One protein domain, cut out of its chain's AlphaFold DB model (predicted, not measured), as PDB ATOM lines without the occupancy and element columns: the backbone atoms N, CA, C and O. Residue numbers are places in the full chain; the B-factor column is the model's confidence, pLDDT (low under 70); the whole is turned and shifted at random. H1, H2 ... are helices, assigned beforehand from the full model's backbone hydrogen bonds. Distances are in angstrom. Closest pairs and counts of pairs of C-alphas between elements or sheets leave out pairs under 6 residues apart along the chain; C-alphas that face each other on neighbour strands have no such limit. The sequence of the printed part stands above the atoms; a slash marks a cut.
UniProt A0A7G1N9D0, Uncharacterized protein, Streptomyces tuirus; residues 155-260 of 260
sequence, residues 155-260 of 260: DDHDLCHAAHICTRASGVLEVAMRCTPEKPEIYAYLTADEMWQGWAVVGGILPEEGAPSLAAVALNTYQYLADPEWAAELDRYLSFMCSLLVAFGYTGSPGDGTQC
ATOM      1  N   ASP A 155     -41.622 -35.281 -13.002       96.69
ATOM      2  CA  ASP A 155     -41.352 -36.312 -12.001       96.69
ATOM      3  C   ASP A 155     -40.234 -35.862 -11.040       96.69
ATOM      4  O   ASP A 155     -39.344 -35.092 -11.412       96.69
ATOM      5  N   ASP A 156     -40.297 -36.277  -9.771       95.00
ATOM      6  CA  ASP A 156     -39.304 -35.869  -8.768       95.00
ATOM      7  C   ASP A 156     -37.892 -36.364  -9.120       95.00
ATOM      8  O   ASP A 156     -36.923 -35.639  -8.874       95.00
ATOM      9  N   HIS A 157     -37.769 -37.560  -9.704       95.62
ATOM     10  CA  HIS A 157     -36.497 -38.109 -10.163       95.62
ATOM     11  C   HIS A 157     -35.921 -37.263 -11.299       95.62
ATOM     12  O   HIS A 157     -34.793 -36.779 -11.189       95.62
ATOM     13  N   ASP A 158     -36.715 -37.012 -12.338       95.62
ATOM     14  CA  ASP A 158     -36.269 -36.278 -13.524       95.62
ATOM     15  C   ASP A 158     -35.935 -34.824 -13.187       95.62
ATOM     16  O   ASP A 158     -34.914 -34.293 -13.625       95.62
ATOM     17  N   LEU A 159     -36.729 -34.193 -12.315       94.56
ATOM     18  CA  LEU A 159     -36.441 -32.851 -11.824       94.56
ATOM     19  C   LEU A 159     -35.131 -32.808 -11.023       94.56
ATOM     20  O   LEU A 159     -34.376 -31.840 -11.140       94.56
ATOM     21  N   CYS A 160     -34.859 -33.820 -10.189       93.75
ATOM     22  CA  CYS A 160     -33.611 -33.887  -9.421       93.75
ATOM     23  C   CYS A 160     -32.414 -34.096 -10.343       93.75
ATOM     24  O   CYS A 160     -31.391 -33.433 -10.163       93.75
ATOM     25  N   HIS A 161     -32.551 -34.983 -11.327       95.00
ATOM     26  CA  HIS A 161     -31.521 -35.252 -12.318       95.00
ATOM     27  C   HIS A 161     -31.193 -33.994 -13.130       95.00
ATOM     28  O   HIS A 161     -30.045 -33.553 -13.132       95.00
ATOM     29  N   ALA A 162     -32.208 -33.350 -13.714       93.94
ATOM     30  CA  ALA A 162     -32.047 -32.125 -14.492       93.94
ATOM     31  C   ALA A 162     -31.375 -31.015 -13.668       93.94
ATOM     32  O   ALA A 162     -30.364 -30.448 -14.081       93.94
ATOM     33  N   ALA A 163     -31.863 -30.749 -12.451       90.19
ATOM     34  CA  ALA A 163     -31.276 -29.724 -11.592       90.19
ATOM     35  C   ALA A 163     -29.820 -30.037 -11.212       90.19
ATOM     36  O   ALA A 163     -28.995 -29.121 -11.136       90.19
ATOM     37  N   HIS A 164     -29.490 -31.310 -10.980       90.31
ATOM     38  CA  HIS A 164     -28.126 -31.738 -10.688       90.31
ATOM     39  C   HIS A 164     -27.195 -31.498 -11.881       90.31
ATOM     40  O   HIS A 164     -26.167 -30.834 -11.721       90.31
ATOM     41  N   ILE A 165     -27.573 -31.981 -13.069       91.50
ATOM     42  CA  ILE A 165     -26.792 -31.813 -14.299       91.50
ATOM     43  C   ILE A 165     -26.601 -30.332 -14.615       91.50
ATOM     44  O   ILE A 165     -25.465 -29.891 -14.787       91.50
ATOM     45  N   CYS A 166     -27.669 -29.533 -14.598       88.94
ATOM     46  CA  CYS A 166     -27.578 -28.106 -14.893       88.94
ATOM     47  C   CYS A 166     -26.713 -27.351 -13.875       88.94
ATOM     48  O   CYS A 166     -25.926 -26.492 -14.264       88.94
ATOM     49  N   THR A 167     -26.801 -27.690 -12.583       86.00
ATOM     50  CA  THR A 167     -25.923 -27.105 -11.554       86.00
ATOM     51  C   THR A 167     -24.459 -27.445 -11.826       86.00
ATOM     52  O   THR A 167     -23.597 -26.566 -11.777       86.00
ATOM     53  N   ARG A 168     -24.171 -28.713 -12.138       87.75
ATOM     54  CA  ARG A 168     -22.812 -29.180 -12.418       87.75
ATOM     55  C   ARG A 168     -22.251 -28.534 -13.683       87.75
ATOM     56  O   ARG A 168     -21.125 -28.052 -13.645       87.75
ATOM     57  N   ALA A 169     -23.031 -28.477 -14.760       87.38
ATOM     58  CA  ALA A 169     -22.639 -27.823 -16.001       87.38
ATOM     59  C   ALA A 169     -22.302 -26.351 -15.774       87.38
ATOM     60  O   ALA A 169     -21.198 -25.931 -16.110       87.38
ATOM     61  N   SER A 170     -23.184 -25.590 -15.119       81.62
ATOM     62  CA  SER A 170     -22.916 -24.179 -14.825       81.62
ATOM     63  C   SER A 170     -21.675 -23.980 -13.943       81.62
ATOM     64  O   SER A 170     -20.902 -23.061 -14.195       81.62
ATOM     65  N   GLY A 171     -21.437 -24.851 -12.955       80.19
ATOM     66  CA  GLY A 171     -20.233 -24.788 -12.118       80.19
ATOM     67  C   GLY A 171     -18.941 -25.132 -12.871       80.19
ATOM     68  O   GLY A 171     -17.925 -24.462 -12.695       80.19
ATOM     69  N   VAL A 172     -18.969 -26.145 -13.741       86.31
ATOM     70  CA  VAL A 172     -17.826 -26.512 -14.596       86.31
ATOM     71  C   VAL A 172     -17.503 -25.384 -15.575       86.31
ATOM     72  O   VAL A 172     -16.335 -25.025 -15.720       86.31
ATOM     73  N   LEU A 173     -18.525 -24.785 -16.192       83.31
ATOM     74  CA  LEU A 173     -18.349 -23.628 -17.061       83.31
ATOM     75  C   LEU A 173     -17.726 -22.454 -16.297       83.31
ATOM     76  O   LEU A 173     -16.772 -21.863 -16.782       83.31
ATOM     77  N   GLU A 174     -18.193 -22.141 -15.087       79.81
ATOM     78  CA  GLU A 174     -17.602 -21.075 -14.266       79.81
ATOM     79  C   GLU A 174     -16.111 -21.315 -13.981       79.81
ATOM     80  O   GLU A 174     -15.300 -20.391 -14.057       79.81
ATOM     81  N   VAL A 175     -15.724 -22.552 -13.651       82.62
ATOM     82  CA  VAL A 175     -14.307 -22.910 -13.488       82.62
ATOM     83  C   VAL A 175     -13.547 -22.673 -14.791       82.62
ATOM     84  O   VAL A 175     -12.536 -21.980 -14.774       82.62
ATOM     85  N   ALA A 176     -14.051 -23.176 -15.918       84.12
ATOM     86  CA  ALA A 176     -13.398 -23.005 -17.212       84.12
ATOM     87  C   ALA A 176     -13.223 -21.526 -17.585       84.12
ATOM     88  O   ALA A 176     -12.127 -21.121 -17.967       84.12
ATOM     89  N   MET A 177     -14.249 -20.703 -17.359       80.00
ATOM     90  CA  MET A 177     -14.202 -19.261 -17.606       80.00
ATOM     91  C   MET A 177     -13.180 -18.534 -16.723       80.00
ATOM     92  O   MET A 177     -12.541 -17.595 -17.192       80.00
ATOM     93  N   ARG A 178     -12.981 -18.972 -15.472       79.69
ATOM     94  CA  ARG A 178     -11.944 -18.419 -14.580       79.69
ATOM     95  C   ARG A 178     -10.526 -18.758 -15.020       79.69
ATOM     96  O   ARG A 178      -9.626 -17.975 -14.748       79.69
ATOM     97  N   CYS A 179     -10.328 -19.895 -15.678       81.00
ATOM     98  CA  CYS A 179      -9.012 -20.315 -16.156       81.00
ATOM     99  C   CYS A 179      -8.652 -19.679 -17.509       81.00
ATOM    100  O   CYS A 179      -7.477 -19.641 -17.866       81.00
ATOM    101  N   THR A 180      -9.632 -19.145 -18.248       80.19
ATOM    102  CA  THR A 180      -9.426 -18.524 -19.566       80.19
ATOM    103  C   THR A 180      -8.355 -17.426 -19.604       80.19
ATOM    104  O   THR A 180      -7.580 -17.441 -20.556       80.19
ATOM    105  N   PRO A 181      -8.252 -16.480 -18.644       79.25
ATOM    106  CA  PRO A 181      -7.232 -15.427 -18.712       79.25
ATOM    107  C   PRO A 181      -5.796 -15.964 -18.776       79.25
ATOM    108  O   PRO A 181      -4.954 -15.377 -19.446       79.25
ATOM    109  N   GLU A 182      -5.521 -17.090 -18.115       82.06
ATOM    110  CA  GLU A 182      -4.202 -17.734 -18.126       82.06
ATOM    111  C   GLU A 182      -4.068 -18.812 -19.209       82.06
ATOM    112  O   GLU A 182      -2.958 -19.188 -19.584       82.06
ATOM    113  N   LYS A 183      -5.201 -19.341 -19.687       85.25
ATOM    114  CA  LYS A 183      -5.302 -20.448 -20.646       85.25
ATOM    115  C   LYS A 183      -6.361 -20.123 -21.704       85.25
ATOM    116  O   LYS A 183      -7.446 -20.718 -21.690       85.25
ATOM    117  N   PRO A 184      -6.096 -19.157 -22.600       83.06
ATOM    118  CA  PRO A 184      -7.083 -18.665 -23.562       83.06
ATOM    119  C   PRO A 184      -7.573 -19.749 -24.536       83.06
ATOM    120  O   PRO A 184      -8.686 -19.654 -25.058       83.06
ATOM    121  N   GLU A 185      -6.807 -20.827 -24.720       86.81
ATOM    122  CA  GLU A 185      -7.202 -22.003 -25.493       86.81
ATOM    123  C   GLU A 185      -8.490 -22.637 -24.964       86.81
ATOM    124  O   GLU A 185      -9.299 -23.113 -25.757       86.81
ATOM    125  N   ILE A 186      -8.720 -22.613 -23.644       86.88
ATOM    126  CA  ILE A 186      -9.951 -23.141 -23.042       86.88
ATOM    127  C   ILE A 186     -11.162 -22.444 -23.663       86.88
ATOM    128  O   ILE A 186     -12.089 -23.111 -24.112       86.88
ATOM    129  N   TYR A 187     -11.143 -21.117 -23.766       83.75
ATOM    130  CA  TYR A 187     -12.249 -20.369 -24.361       83.75
ATOM    131  C   TYR A 187     -12.391 -20.614 -25.860       83.75
ATOM    132  O   TYR A 187     -13.514 -20.750 -26.345       83.75
ATOM    133  N   ALA A 188     -11.283 -20.740 -26.594       83.81
ATOM    134  CA  ALA A 188     -11.331 -21.117 -28.006       83.81
ATOM    135  C   ALA A 188     -12.018 -22.481 -28.212       83.81
ATOM    136  O   ALA A 188     -12.869 -22.616 -29.087       83.81
ATOM    137  N   TYR A 189     -11.707 -23.474 -27.374       89.88
ATOM    138  CA  TYR A 189     -12.339 -24.792 -27.434       89.88
ATOM    139  C   TYR A 189     -13.808 -24.777 -27.004       89.88
ATOM    140  O   TYR A 189     -14.623 -25.427 -27.651       89.88
ATOM    141  N   LEU A 190     -14.159 -24.033 -25.950       86.62
ATOM    142  CA  LEU A 190     -15.551 -23.876 -25.518       86.62
ATOM    143  C   LEU A 190     -16.399 -23.237 -26.624       86.62
ATOM    144  O   LEU A 190     -17.430 -23.774 -27.004       86.62
ATOM    145  N   THR A 191     -15.942 -22.114 -27.175       81.94
ATOM    146  CA  THR A 191     -16.701 -21.316 -28.156       81.94
ATOM    147  C   THR A 191     -16.842 -21.965 -29.529       81.94
ATOM    148  O   THR A 191     -17.734 -21.581 -30.286       81.94
ATOM    149  N   ALA A 192     -15.981 -22.933 -29.848       84.50
ATOM    150  CA  ALA A 192     -16.048 -23.705 -31.084       84.50
ATOM    151  C   ALA A 192     -17.151 -24.778 -31.068       84.50
ATOM    152  O   ALA A 192     -17.517 -25.285 -32.126       84.50
ATOM    153  N   ASP A 193     -17.665 -25.143 -29.892       87.94
ATOM    154  CA  ASP A 193     -18.734 -26.127 -29.760       87.94
ATOM    155  C   ASP A 193     -20.108 -25.485 -30.005       87.94
ATOM    156  O   ASP A 193     -20.405 -24.398 -29.508       87.94
ATOM    157  N   GLU A 194     -20.982 -26.163 -30.746       81.81
ATOM    158  CA  GLU A 194     -22.325 -25.667 -31.071       81.81
ATOM    159  C   GLU A 194     -23.173 -25.411 -29.815       81.81
ATOM    160  O   GLU A 194     -23.958 -24.454 -29.767       81.81
ATOM    161  N   MET A 195     -22.952 -26.192 -28.751       84.88
ATOM    162  CA  MET A 195     -23.654 -26.016 -27.485       84.88
ATOM    163  C   MET A 195     -23.319 -24.675 -26.821       84.88
ATOM    164  O   MET A 195     -24.160 -24.114 -26.119       84.88
ATOM    165  N   TRP A 196     -22.139 -24.097 -27.073       79.19
ATOM    166  CA  TRP A 196     -21.795 -22.766 -26.565       79.19
ATOM    167  C   TRP A 196     -22.768 -21.695 -27.058       79.19
ATOM    168  O   TRP A 196     -23.226 -20.863 -26.270       79.19
ATOM    169  N   GLN A 197     -23.120 -21.732 -28.344       70.38
ATOM    170  CA  GLN A 197     -24.063 -20.773 -28.918       70.38
ATOM    171  C   GLN A 197     -25.456 -20.950 -28.310       70.38
ATOM    172  O   GLN A 197     -26.051 -19.978 -27.840       70.38
ATOM    173  N   GLY A 198     -25.944 -22.192 -28.241       66.81
ATOM    174  CA  GLY A 198     -27.262 -22.501 -27.683       66.81
ATOM    175  C   GLY A 198     -27.391 -22.200 -26.185       66.81
ATOM    176  O   GLY A 198     -28.453 -21.783 -25.726       66.81
ATOM    177  N   TRP A 199     -26.316 -22.370 -25.413       73.94
ATOM    178  CA  TRP A 199     -26.349 -22.283 -23.953       73.94
ATOM    179  C   TRP A 199     -25.814 -20.963 -23.384       73.94
ATOM    180  O   TRP A 199     -26.510 -20.305 -22.609       73.94
ATOM    181  N   ALA A 200     -24.594 -20.564 -23.752       63.16
ATOM    182  CA  ALA A 200     -23.909 -19.422 -23.145       63.16
ATOM    183  C   ALA A 200     -24.312 -18.088 -23.793       63.16
ATOM    184  O   ALA A 200     -24.474 -17.091 -23.089       63.16
ATOM    185  N   VAL A 201     -24.514 -18.076 -25.117       58.75
ATOM    186  CA  VAL A 201     -24.835 -16.860 -25.885       58.75
ATOM    187  C   VAL A 201     -26.346 -16.614 -25.941       58.75
ATOM    188  O   VAL A 201     -26.808 -15.550 -25.536       58.75
ATOM    189  N   VAL A 202     -27.133 -17.597 -26.393       52.88
ATOM    190  CA  VAL A 202     -28.598 -17.456 -26.537       52.88
ATOM    191  C   VAL A 202     -29.325 -17.615 -25.201       52.88
ATOM    192  O   VAL A 202     -30.279 -16.886 -24.929       52.88
ATOM    193  N   GLY A 203     -28.851 -18.508 -24.327       54.25
ATOM    194  CA  GLY A 203     -29.415 -18.682 -22.987       54.25
ATOM    195  C   GLY A 203     -29.219 -17.465 -22.077       54.25
ATOM    196  O   GLY A 203     -29.964 -17.314 -21.111       54.25
ATOM    197  N   GLY A 204     -28.256 -16.578 -22.380       51.22
ATOM    198  CA  GLY A 204     -27.959 -15.375 -21.588       51.22
ATOM    199  C   GLY A 204     -27.416 -15.684 -20.188       51.22
ATOM    200  O   GLY A 204     -27.565 -14.887 -19.263       51.22
ATOM    201  N   ILE A 205     -26.830 -16.870 -20.017       51.22
ATOM    202  CA  ILE A 205     -26.455 -17.455 -18.731       51.22
ATOM    203  C   ILE A 205     -24.934 -17.631 -18.702       51.22
ATOM    204  O   ILE A 205     -24.393 -18.734 -18.662       51.22
ATOM    205  N   LEU A 206     -24.214 -16.515 -18.737       50.19
ATOM    206  CA  LEU A 206     -22.822 -16.523 -18.305       50.19
ATOM    207  C   LEU A 206     -22.823 -16.405 -16.774       50.19
ATOM    208  O   LEU A 206     -23.569 -15.579 -16.237       50.19
ATOM    209  N   PRO A 207     -22.069 -17.248 -16.047       44.03
ATOM    210  CA  PRO A 207     -21.949 -17.098 -14.607       44.03
ATOM    211  C   PRO A 207     -21.404 -15.695 -14.304       44.03
ATOM    212  O   PRO A 207     -20.370 -15.294 -14.837       44.03
ATOM    213  N   GLU A 208     -22.126 -14.936 -13.475       48.44
ATOM    214  CA  GLU A 208     -21.569 -13.735 -12.851       48.44
ATOM    215  C   GLU A 208     -20.333 -14.145 -12.032       48.44
ATOM    216  O   GLU A 208     -20.242 -15.290 -11.580       48.44
ATOM    217  N   GLU A 209     -19.381 -13.226 -11.840       46.50
ATOM    218  CA  GLU A 209     -18.175 -13.466 -11.037       46.50
ATOM    219  C   GLU A 209     -18.523 -14.163  -9.698       46.50
ATOM    220  O   GLU A 209     -19.038 -13.537  -8.771       46.50
ATOM    221  N   GLY A 210     -18.222 -15.466  -9.596       41.53
ATOM    222  CA  GLY A 210     -18.168 -16.218  -8.340       41.53
ATOM    223  C   GLY A 210     -19.316 -17.177  -7.983       41.53
ATOM    224  O   GLY A 210     -19.278 -17.682  -6.860       41.53
ATOM    225  N   ALA A 211     -20.314 -17.437  -8.844       42.94
ATOM    226  CA  ALA A 211     -21.224 -18.593  -8.693       42.94
ATOM    227  C   ALA A 211     -22.117 -18.834  -9.931       42.94
ATOM    228  O   ALA A 211     -22.514 -17.869 -10.596       42.94
ATOM    229  N   PRO A 212     -22.601 -20.073 -10.178       53.78
ATOM    230  CA  PRO A 212     -23.743 -20.278 -11.058       53.78
ATOM    231  C   PRO A 212     -24.957 -19.563 -10.454       53.78
ATOM    232  O   PRO A 212     -25.419 -19.904  -9.361       53.78
ATOM    233  N   SER A 213     -25.481 -18.541 -11.136       67.75
ATOM    234  CA  SER A 213     -26.627 -17.800 -10.607       67.75
ATOM    235  C   SER A 213     -27.818 -18.755 -10.442       67.75
ATOM    236  O   SER A 213     -28.088 -19.603 -11.284       67.75
ATOM    237  N   LEU A 214     -28.582 -18.662  -9.354       71.44
ATOM    238  CA  LEU A 214     -29.734 -19.562  -9.170       71.44
ATOM    239  C   LEU A 214     -30.742 -19.456 -10.340       71.44
ATOM    240  O   LEU A 214     -31.438 -20.419 -10.651       71.44
ATOM    241  N   ALA A 215     -30.792 -18.291 -11.000       75.06
ATOM    242  CA  ALA A 215     -31.579 -18.055 -12.208       75.06
ATOM    243  C   ALA A 215     -31.070 -18.865 -13.411       75.06
ATOM    244  O   ALA A 215     -31.888 -19.473 -14.098       75.06
ATOM    245  N   ALA A 216     -29.746 -18.941 -13.598       75.62
ATOM    246  CA  ALA A 216     -29.088 -19.809 -14.574       75.62
ATOM    247  C   ALA A 216     -29.575 -21.250 -14.459       75.62
ATOM    248  O   ALA A 216     -30.093 -21.837 -15.406       75.62
ATOM    249  N   VAL A 217     -29.448 -21.799 -13.251       81.19
ATOM    250  CA  VAL A 217     -29.812 -23.185 -12.962       81.19
ATOM    251  C   VAL A 217     -31.303 -23.398 -13.188       81.19
ATOM    252  O   VAL A 217     -31.681 -24.409 -13.767       81.19
ATOM    253  N   ALA A 218     -32.157 -22.455 -12.782       84.38
ATOM    254  CA  ALA A 218     -33.599 -22.582 -12.957       84.38
ATOM    255  C   ALA A 218     -34.030 -22.603 -14.432       84.38
ATOM    256  O   ALA A 218     -34.848 -23.443 -14.804       84.38
ATOM    257  N   LEU A 219     -33.464 -21.724 -15.263       84.06
ATOM    258  CA  LEU A 219     -33.746 -21.676 -16.702       84.06
ATOM    259  C   LEU A 219     -33.192 -22.906 -17.429       84.06
ATOM    260  O   LEU A 219     -33.916 -23.531 -18.198       84.06
ATOM    261  N   ASN A 220     -31.960 -23.314 -17.121       85.75
ATOM    262  CA  ASN A 220     -31.355 -24.510 -17.710       85.75
ATOM    263  C   ASN A 220     -32.103 -25.785 -17.299       85.75
ATOM    264  O   ASN A 220     -32.324 -26.653 -18.132       85.75
ATOM    265  N   THR A 221     -32.547 -25.886 -16.039       90.25
ATOM    266  CA  THR A 221     -33.347 -27.033 -15.568       90.25
ATOM    267  C   THR A 221     -34.667 -27.113 -16.327       90.25
ATOM    268  O   THR A 221     -35.106 -28.201 -16.682       90.25
ATOM    269  N   TYR A 222     -35.306 -25.968 -16.585       91.19
ATOM    270  CA  TYR A 222     -36.494 -25.926 -17.424       91.19
ATOM    271  C   TYR A 222     -36.197 -26.417 -18.848       91.19
ATOM    272  O   TYR A 222     -36.879 -27.319 -19.325       91.19
ATOM    273  N   GLN A 223     -35.170 -25.858 -19.492       88.44
ATOM    274  CA  GLN A 223     -34.782 -26.218 -20.854       88.44
ATOM    275  C   GLN A 223     -34.466 -27.719 -20.967       88.44
ATOM    276  O   GLN A 223     -34.986 -28.375 -21.860       88.44
ATOM    277  N   TYR A 224     -33.717 -28.282 -20.011       91.69
ATOM    278  CA  TYR A 224     -33.394 -29.713 -19.954       91.69
ATOM    279  C   TYR A 224     -34.646 -30.599 -19.887       91.69
ATOM    280  O   TYR A 224     -34.684 -31.680 -20.462       91.69
ATOM    281  N   LEU A 225     -35.684 -30.157 -19.170       93.12
ATOM    282  CA  LEU A 225     -36.944 -30.896 -19.065       93.12
ATOM    283  C   LEU A 225     -37.838 -30.730 -20.302       93.12
ATOM    284  O   LEU A 225     -38.647 -31.611 -20.585       93.12
ATOM    285  N   ALA A 226     -37.743 -29.592 -20.990       90.38
ATOM    286  CA  ALA A 226     -38.609 -29.239 -22.112       90.38
ATOM    287  C   ALA A 226     -38.067 -29.700 -23.474       90.38
ATOM    288  O   ALA A 226     -38.854 -29.880 -24.401       90.38
ATOM    289  N   ASP A 227     -36.753 -29.889 -23.590       88.56
ATOM    290  CA  ASP A 227     -36.061 -30.152 -24.848       88.56
ATOM    291  C   ASP A 227     -35.048 -31.309 -24.684       88.56
ATOM    292  O   ASP A 227     -33.937 -31.105 -24.183       88.56
ATOM    293  N   PRO A 228     -35.425 -32.541 -25.079       89.50
ATOM    294  CA  PRO A 228     -34.562 -33.716 -24.956       89.50
ATOM    295  C   PRO A 228     -33.290 -33.658 -25.809       89.50
ATOM    296  O   PRO A 228     -32.279 -34.248 -25.425       89.50
ATOM    297  N   GLU A 229     -33.326 -32.979 -26.957       88.31
ATOM    298  CA  GLU A 229     -32.152 -32.836 -27.824       88.31
ATOM    299  C   GLU A 229     -31.144 -31.896 -27.162       88.31
ATOM    300  O   GLU A 229     -29.970 -32.239 -27.018       88.31
ATOM    301  N   TRP A 230     -31.627 -30.770 -26.634       87.94
ATOM    302  CA  TRP A 230     -30.804 -29.861 -25.839       87.94
ATOM    303  C   TRP A 230     -30.241 -30.532 -24.579       87.94
ATOM    304  O   TRP A 230     -29.087 -30.303 -24.217       87.94
ATOM    305  N   ALA A 231     -31.026 -31.384 -23.911       91.50
ATOM    306  CA  ALA A 231     -30.577 -32.140 -22.744       91.50
ATOM    307  C   ALA A 231     -29.404 -33.079 -23.077       91.50
ATOM    308  O   ALA A 231     -28.389 -33.070 -22.376       91.50
ATOM    309  N   ALA A 232     -29.511 -33.835 -24.175       92.44
ATOM    310  CA  ALA A 232     -28.449 -34.722 -24.645       92.44
ATOM    311  C   ALA A 232     -27.177 -33.945 -25.032       92.44
ATOM    312  O   ALA A 232     -26.065 -34.354 -24.681       92.44
ATOM    313  N   GLU A 233     -27.335 -32.797 -25.693       91.69
ATOM    314  CA  GLU A 233     -26.216 -31.917 -26.033       91.69
ATOM    315  C   GLU A 233     -25.553 -31.306 -24.793       91.69
ATOM    316  O   GLU A 233     -24.323 -31.240 -24.727       91.69
ATOM    317  N   LEU A 234     -26.321 -30.947 -23.756       91.12
ATOM    318  CA  LEU A 234     -25.751 -30.489 -22.488       91.12
ATOM    319  C   LEU A 234     -24.924 -31.585 -21.806       91.12
ATOM    320  O   LEU A 234     -23.839 -31.295 -21.300       91.12
ATOM    321  N   ASP A 235     -25.394 -32.834 -21.800       92.38
ATOM    322  CA  ASP A 235     -24.667 -33.960 -21.199       92.38
ATOM    323  C   ASP A 235     -23.343 -34.241 -21.930       92.38
ATOM    324  O   ASP A 235     -22.287 -34.444 -21.301       92.38
ATOM    325  N   ARG A 236     -23.368 -34.187 -23.268       95.12
ATOM    326  CA  ARG A 236     -22.166 -34.268 -24.109       95.12
ATOM    327  C   ARG A 236     -21.209 -33.119 -23.795       95.12
ATOM    328  O   ARG A 236     -20.023 -33.355 -23.547       95.12
ATOM    329  N   TYR A 237     -21.719 -31.892 -23.772       92.69
ATOM    330  CA  TYR A 237     -20.909 -30.698 -23.570       92.69
ATOM    331  C   TYR A 237     -20.313 -30.628 -22.161       92.69
ATOM    332  O   TYR A 237     -19.147 -30.282 -21.996       92.69
ATOM    333  N   LEU A 238     -21.049 -31.058 -21.134       91.88
ATOM    334  CA  LEU A 238     -20.526 -31.223 -19.778       91.88
ATOM    335  C   LEU A 238     -19.323 -32.175 -19.752       91.88
ATOM    336  O   LEU A 238     -18.286 -31.858 -19.164       91.88
ATOM    337  N   SER A 239     -19.439 -33.324 -20.417       93.12
ATOM    338  CA  SER A 239     -18.347 -34.301 -20.512       93.12
ATOM    339  C   SER A 239     -17.122 -33.718 -21.223       93.12
ATOM    340  O   SER A 239     -15.984 -33.924 -20.784       93.12
ATOM    341  N   PHE A 240     -17.352 -32.937 -22.281       94.56
ATOM    342  CA  PHE A 240     -16.316 -32.191 -22.986       94.56
ATOM    343  C   PHE A 240     -15.627 -31.163 -22.080       94.56
ATOM    344  O   PHE A 240     -14.407 -31.215 -21.941       94.56
ATOM    345  N   MET A 241     -16.378 -30.294 -21.396       91.69
ATOM    346  CA  MET A 241     -15.807 -29.274 -20.511       91.69
ATOM    347  C   MET A 241     -14.989 -29.890 -19.370       91.69
ATOM    348  O   MET A 241     -13.905 -29.403 -19.051       91.69
ATOM    349  N   CYS A 242     -15.466 -30.986 -18.767       91.38
ATOM    350  CA  CYS A 242     -14.695 -31.711 -17.757       91.38
ATOM    351  C   CYS A 242     -13.373 -32.246 -18.330       91.38
ATOM    352  O   CYS A 242     -12.328 -32.085 -17.704       91.38
ATOM    353  N   SER A 243     -13.405 -32.851 -19.520       92.44
ATOM    354  CA  SER A 243     -12.203 -33.381 -20.178       92.44
ATOM    355  C   SER A 243     -11.221 -32.271 -20.553       92.44
ATOM    356  O   SER A 243     -10.013 -32.431 -20.382       92.44
ATOM    357  N   LEU A 244     -11.744 -31.131 -21.005       92.12
ATOM    358  CA  LEU A 244     -10.975 -29.938 -21.330       92.12
ATOM    359  C   LEU A 244     -10.235 -29.416 -20.094       92.12
ATOM    360  O   LEU A 244      -9.018 -29.260 -20.127       92.12
ATOM    361  N   LEU A 245     -10.934 -29.229 -18.971       89.75
ATOM    362  CA  LEU A 245     -10.314 -28.785 -17.719       89.75
ATOM    363  C   LEU A 245      -9.198 -29.729 -17.249       89.75
ATOM    364  O   LEU A 245      -8.120 -29.265 -16.876       89.75
ATOM    365  N   VAL A 246      -9.420 -31.045 -17.321       89.44
ATOM    366  CA  VAL A 246      -8.401 -32.052 -16.977       89.44
ATOM    367  C   VAL A 246      -7.188 -31.958 -17.907       89.44
ATOM    368  O   VAL A 246      -6.052 -31.975 -17.431       89.44
ATOM    369  N   ALA A 247      -7.402 -31.815 -19.219       88.25
ATOM    370  CA  ALA A 247      -6.323 -31.673 -20.199       88.25
ATOM    371  C   ALA A 247      -5.468 -30.422 -19.946       88.25
ATOM    372  O   ALA A 247      -4.254 -30.446 -20.143       88.25
ATOM    373  N   PHE A 248      -6.086 -29.357 -19.435       85.56
ATOM    374  CA  PHE A 248      -5.407 -28.131 -19.026       85.56
ATOM    375  C   PHE A 248      -4.957 -28.144 -17.553       85.56
ATOM    376  O   PHE A 248      -4.617 -27.098 -17.004       85.56
ATOM    377  N   GLY A 249      -4.863 -29.317 -16.917       80.75
ATOM    378  CA  GLY A 249      -4.203 -29.501 -15.620       80.75
ATOM    379  C   GLY A 249      -5.052 -29.163 -14.394       80.75
ATOM    380  O   GLY A 249      -4.513 -29.093 -13.290       80.75
ATOM    381  N   TYR A 250      -6.364 -28.974 -14.550       75.44
ATOM    382  CA  TYR A 250      -7.264 -28.808 -13.415       75.44
ATOM    383  C   TYR A 250      -7.487 -30.156 -12.716       75.44
ATOM    384  O   TYR A 250      -7.941 -31.122 -13.330       75.44
ATOM    385  N   THR A 251      -7.162 -30.226 -11.423       65.44
ATOM    386  CA  THR A 251      -7.287 -31.448 -10.600       65.44
ATOM    387  C   THR A 251      -8.288 -31.312  -9.447       65.44
ATOM    388  O   THR A 251      -8.493 -32.271  -8.704       65.44
ATOM    389  N   GLY A 252      -8.923 -30.143  -9.297       60.97
ATOM    390  CA  GLY A 252      -9.938 -29.877  -8.273       60.97
ATOM    391  C   GLY A 252     -11.339 -30.360  -8.665       60.97
ATOM    392  O   GLY A 252     -11.601 -30.687  -9.824       60.97
ATOM    393  N   SER A 253     -12.262 -30.386  -7.702       55.28
ATOM    394  CA  SER A 253     -13.688 -30.545  -7.994       55.28
ATOM    395  C   SER A 253     -14.313 -29.171  -8.283       55.28
ATOM    396  O   SER A 253     -13.942 -28.188  -7.631       55.28
ATOM    397  N   PRO A 254     -15.270 -29.050  -9.226       49.22
ATOM    398  CA  PRO A 254     -15.972 -27.791  -9.465       49.22
ATOM    399  C   PRO A 254     -16.625 -27.284  -8.170       49.22
ATOM    400  O   PRO A 254     -17.566 -27.897  -7.669       49.22
ATOM    401  N   GLY A 255     -16.106 -26.182  -7.618       47.72
ATOM    402  CA  GLY A 255     -16.569 -25.589  -6.355       47.72
ATOM    403  C   GLY A 255     -15.521 -25.491  -5.237       47.72
ATOM    404  O   GLY A 255     -15.756 -24.763  -4.278       47.72
ATOM    405  N   ASP A 256     -14.350 -26.124  -5.371       45.97
ATOM    406  CA  ASP A 256     -13.347 -26.191  -4.286       45.97
ATOM    407  C   ASP A 256     -12.458 -24.941  -4.138       45.97
ATOM    408  O   ASP A 256     -11.521 -24.926  -3.340       45.97
ATOM    409  N   GLY A 257     -12.712 -23.872  -4.903       43.84
ATOM    410  CA  GLY A 257     -11.907 -22.643  -4.844       43.84
ATOM    411  C   GLY A 257     -10.427 -22.846  -5.200       43.84
ATOM    412  O   GLY A 257      -9.604 -21.978  -4.920       43.84
ATOM    413  N   THR A 258     -10.079 -23.991  -5.793       48.28
ATOM    414  CA  THR A 258      -8.714 -24.309  -6.211       48.28
ATOM    415  C   THR A 258      -8.343 -23.424  -7.396       48.28
ATOM    416  O   THR A 258      -9.062 -23.398  -8.397       48.28
ATOM    417  N   GLN A 259      -7.247 -22.683  -7.245       48.12
ATOM    418  CA  GLN A 259      -6.692 -21.816  -8.279       48.12
ATOM    419  C   GLN A 259      -6.262 -22.660  -9.490       48.12
ATOM    420  O   GLN A 259      -5.518 -23.633  -9.344       48.12
ATOM    421  N   CYS A 260      -6.808 -22.297 -10.653       51.34
ATOM    422  CA  CYS A 260      -5.974 -22.110 -11.832       51.34
ATOM    423  C   CYS A 260      -5.000 -20.975 -11.460       51.34
ATOM    424  O   CYS A 260      -3.793 -21.269 -11.457       51.34
TER     425      CYS A 260
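Overview. This is residues 155 to 260 of the 260 residues of an uncharacterized protein of Streptomyces tuirus (UniProt A0A7G1N9D0). Two long helices, H1 and H5, run side by side as the core; H4 packs on H1, H2 folds back from H1's end, and short H3 lies across H5. The printed part has 106 residues, 73 of them in five named helices, in the order H1, H2, H3, H4, H5 along the chain, with no named strand; the class is all helix, and the helix packing is part aligned, part crossed. The whole is compact, radius of gyration of the C-alphas 13.2 A, spanning 41 by 27 by 22 A.

Arrangement. H1, residues 156 to 179, touches H5, residues 228 to 247, at 38 degrees, a steep tilt; closest C-alphas Ala 169 and Leu 238, 5.5 A. H4, residues 214 to 226, touches H1, closest C-alphas Ala 163 and Thr 221, 5.2 A. H2, residues 184 to 191, makes a hairpin with H1. H3, residues 194 to 201, only just touches H5, with 3 pairs of C-alphas within 8 A. Each O i to N i+4 pair is within hydrogen-bond range except in H3, 3 of 4.

Along the chain. H1, 34.8 A, begins at C-alpha 156 (-39.304, -35.869, -8.768); H5, 28.7 A, ends at C-alpha 247 (-6.323, -31.673, -20.199).

Size, cuts and confidence. The printed part has no cut; the H3 to H4 link is long. Residues 198, 200 to 213 and 251 to 260 have pLDDT under 70.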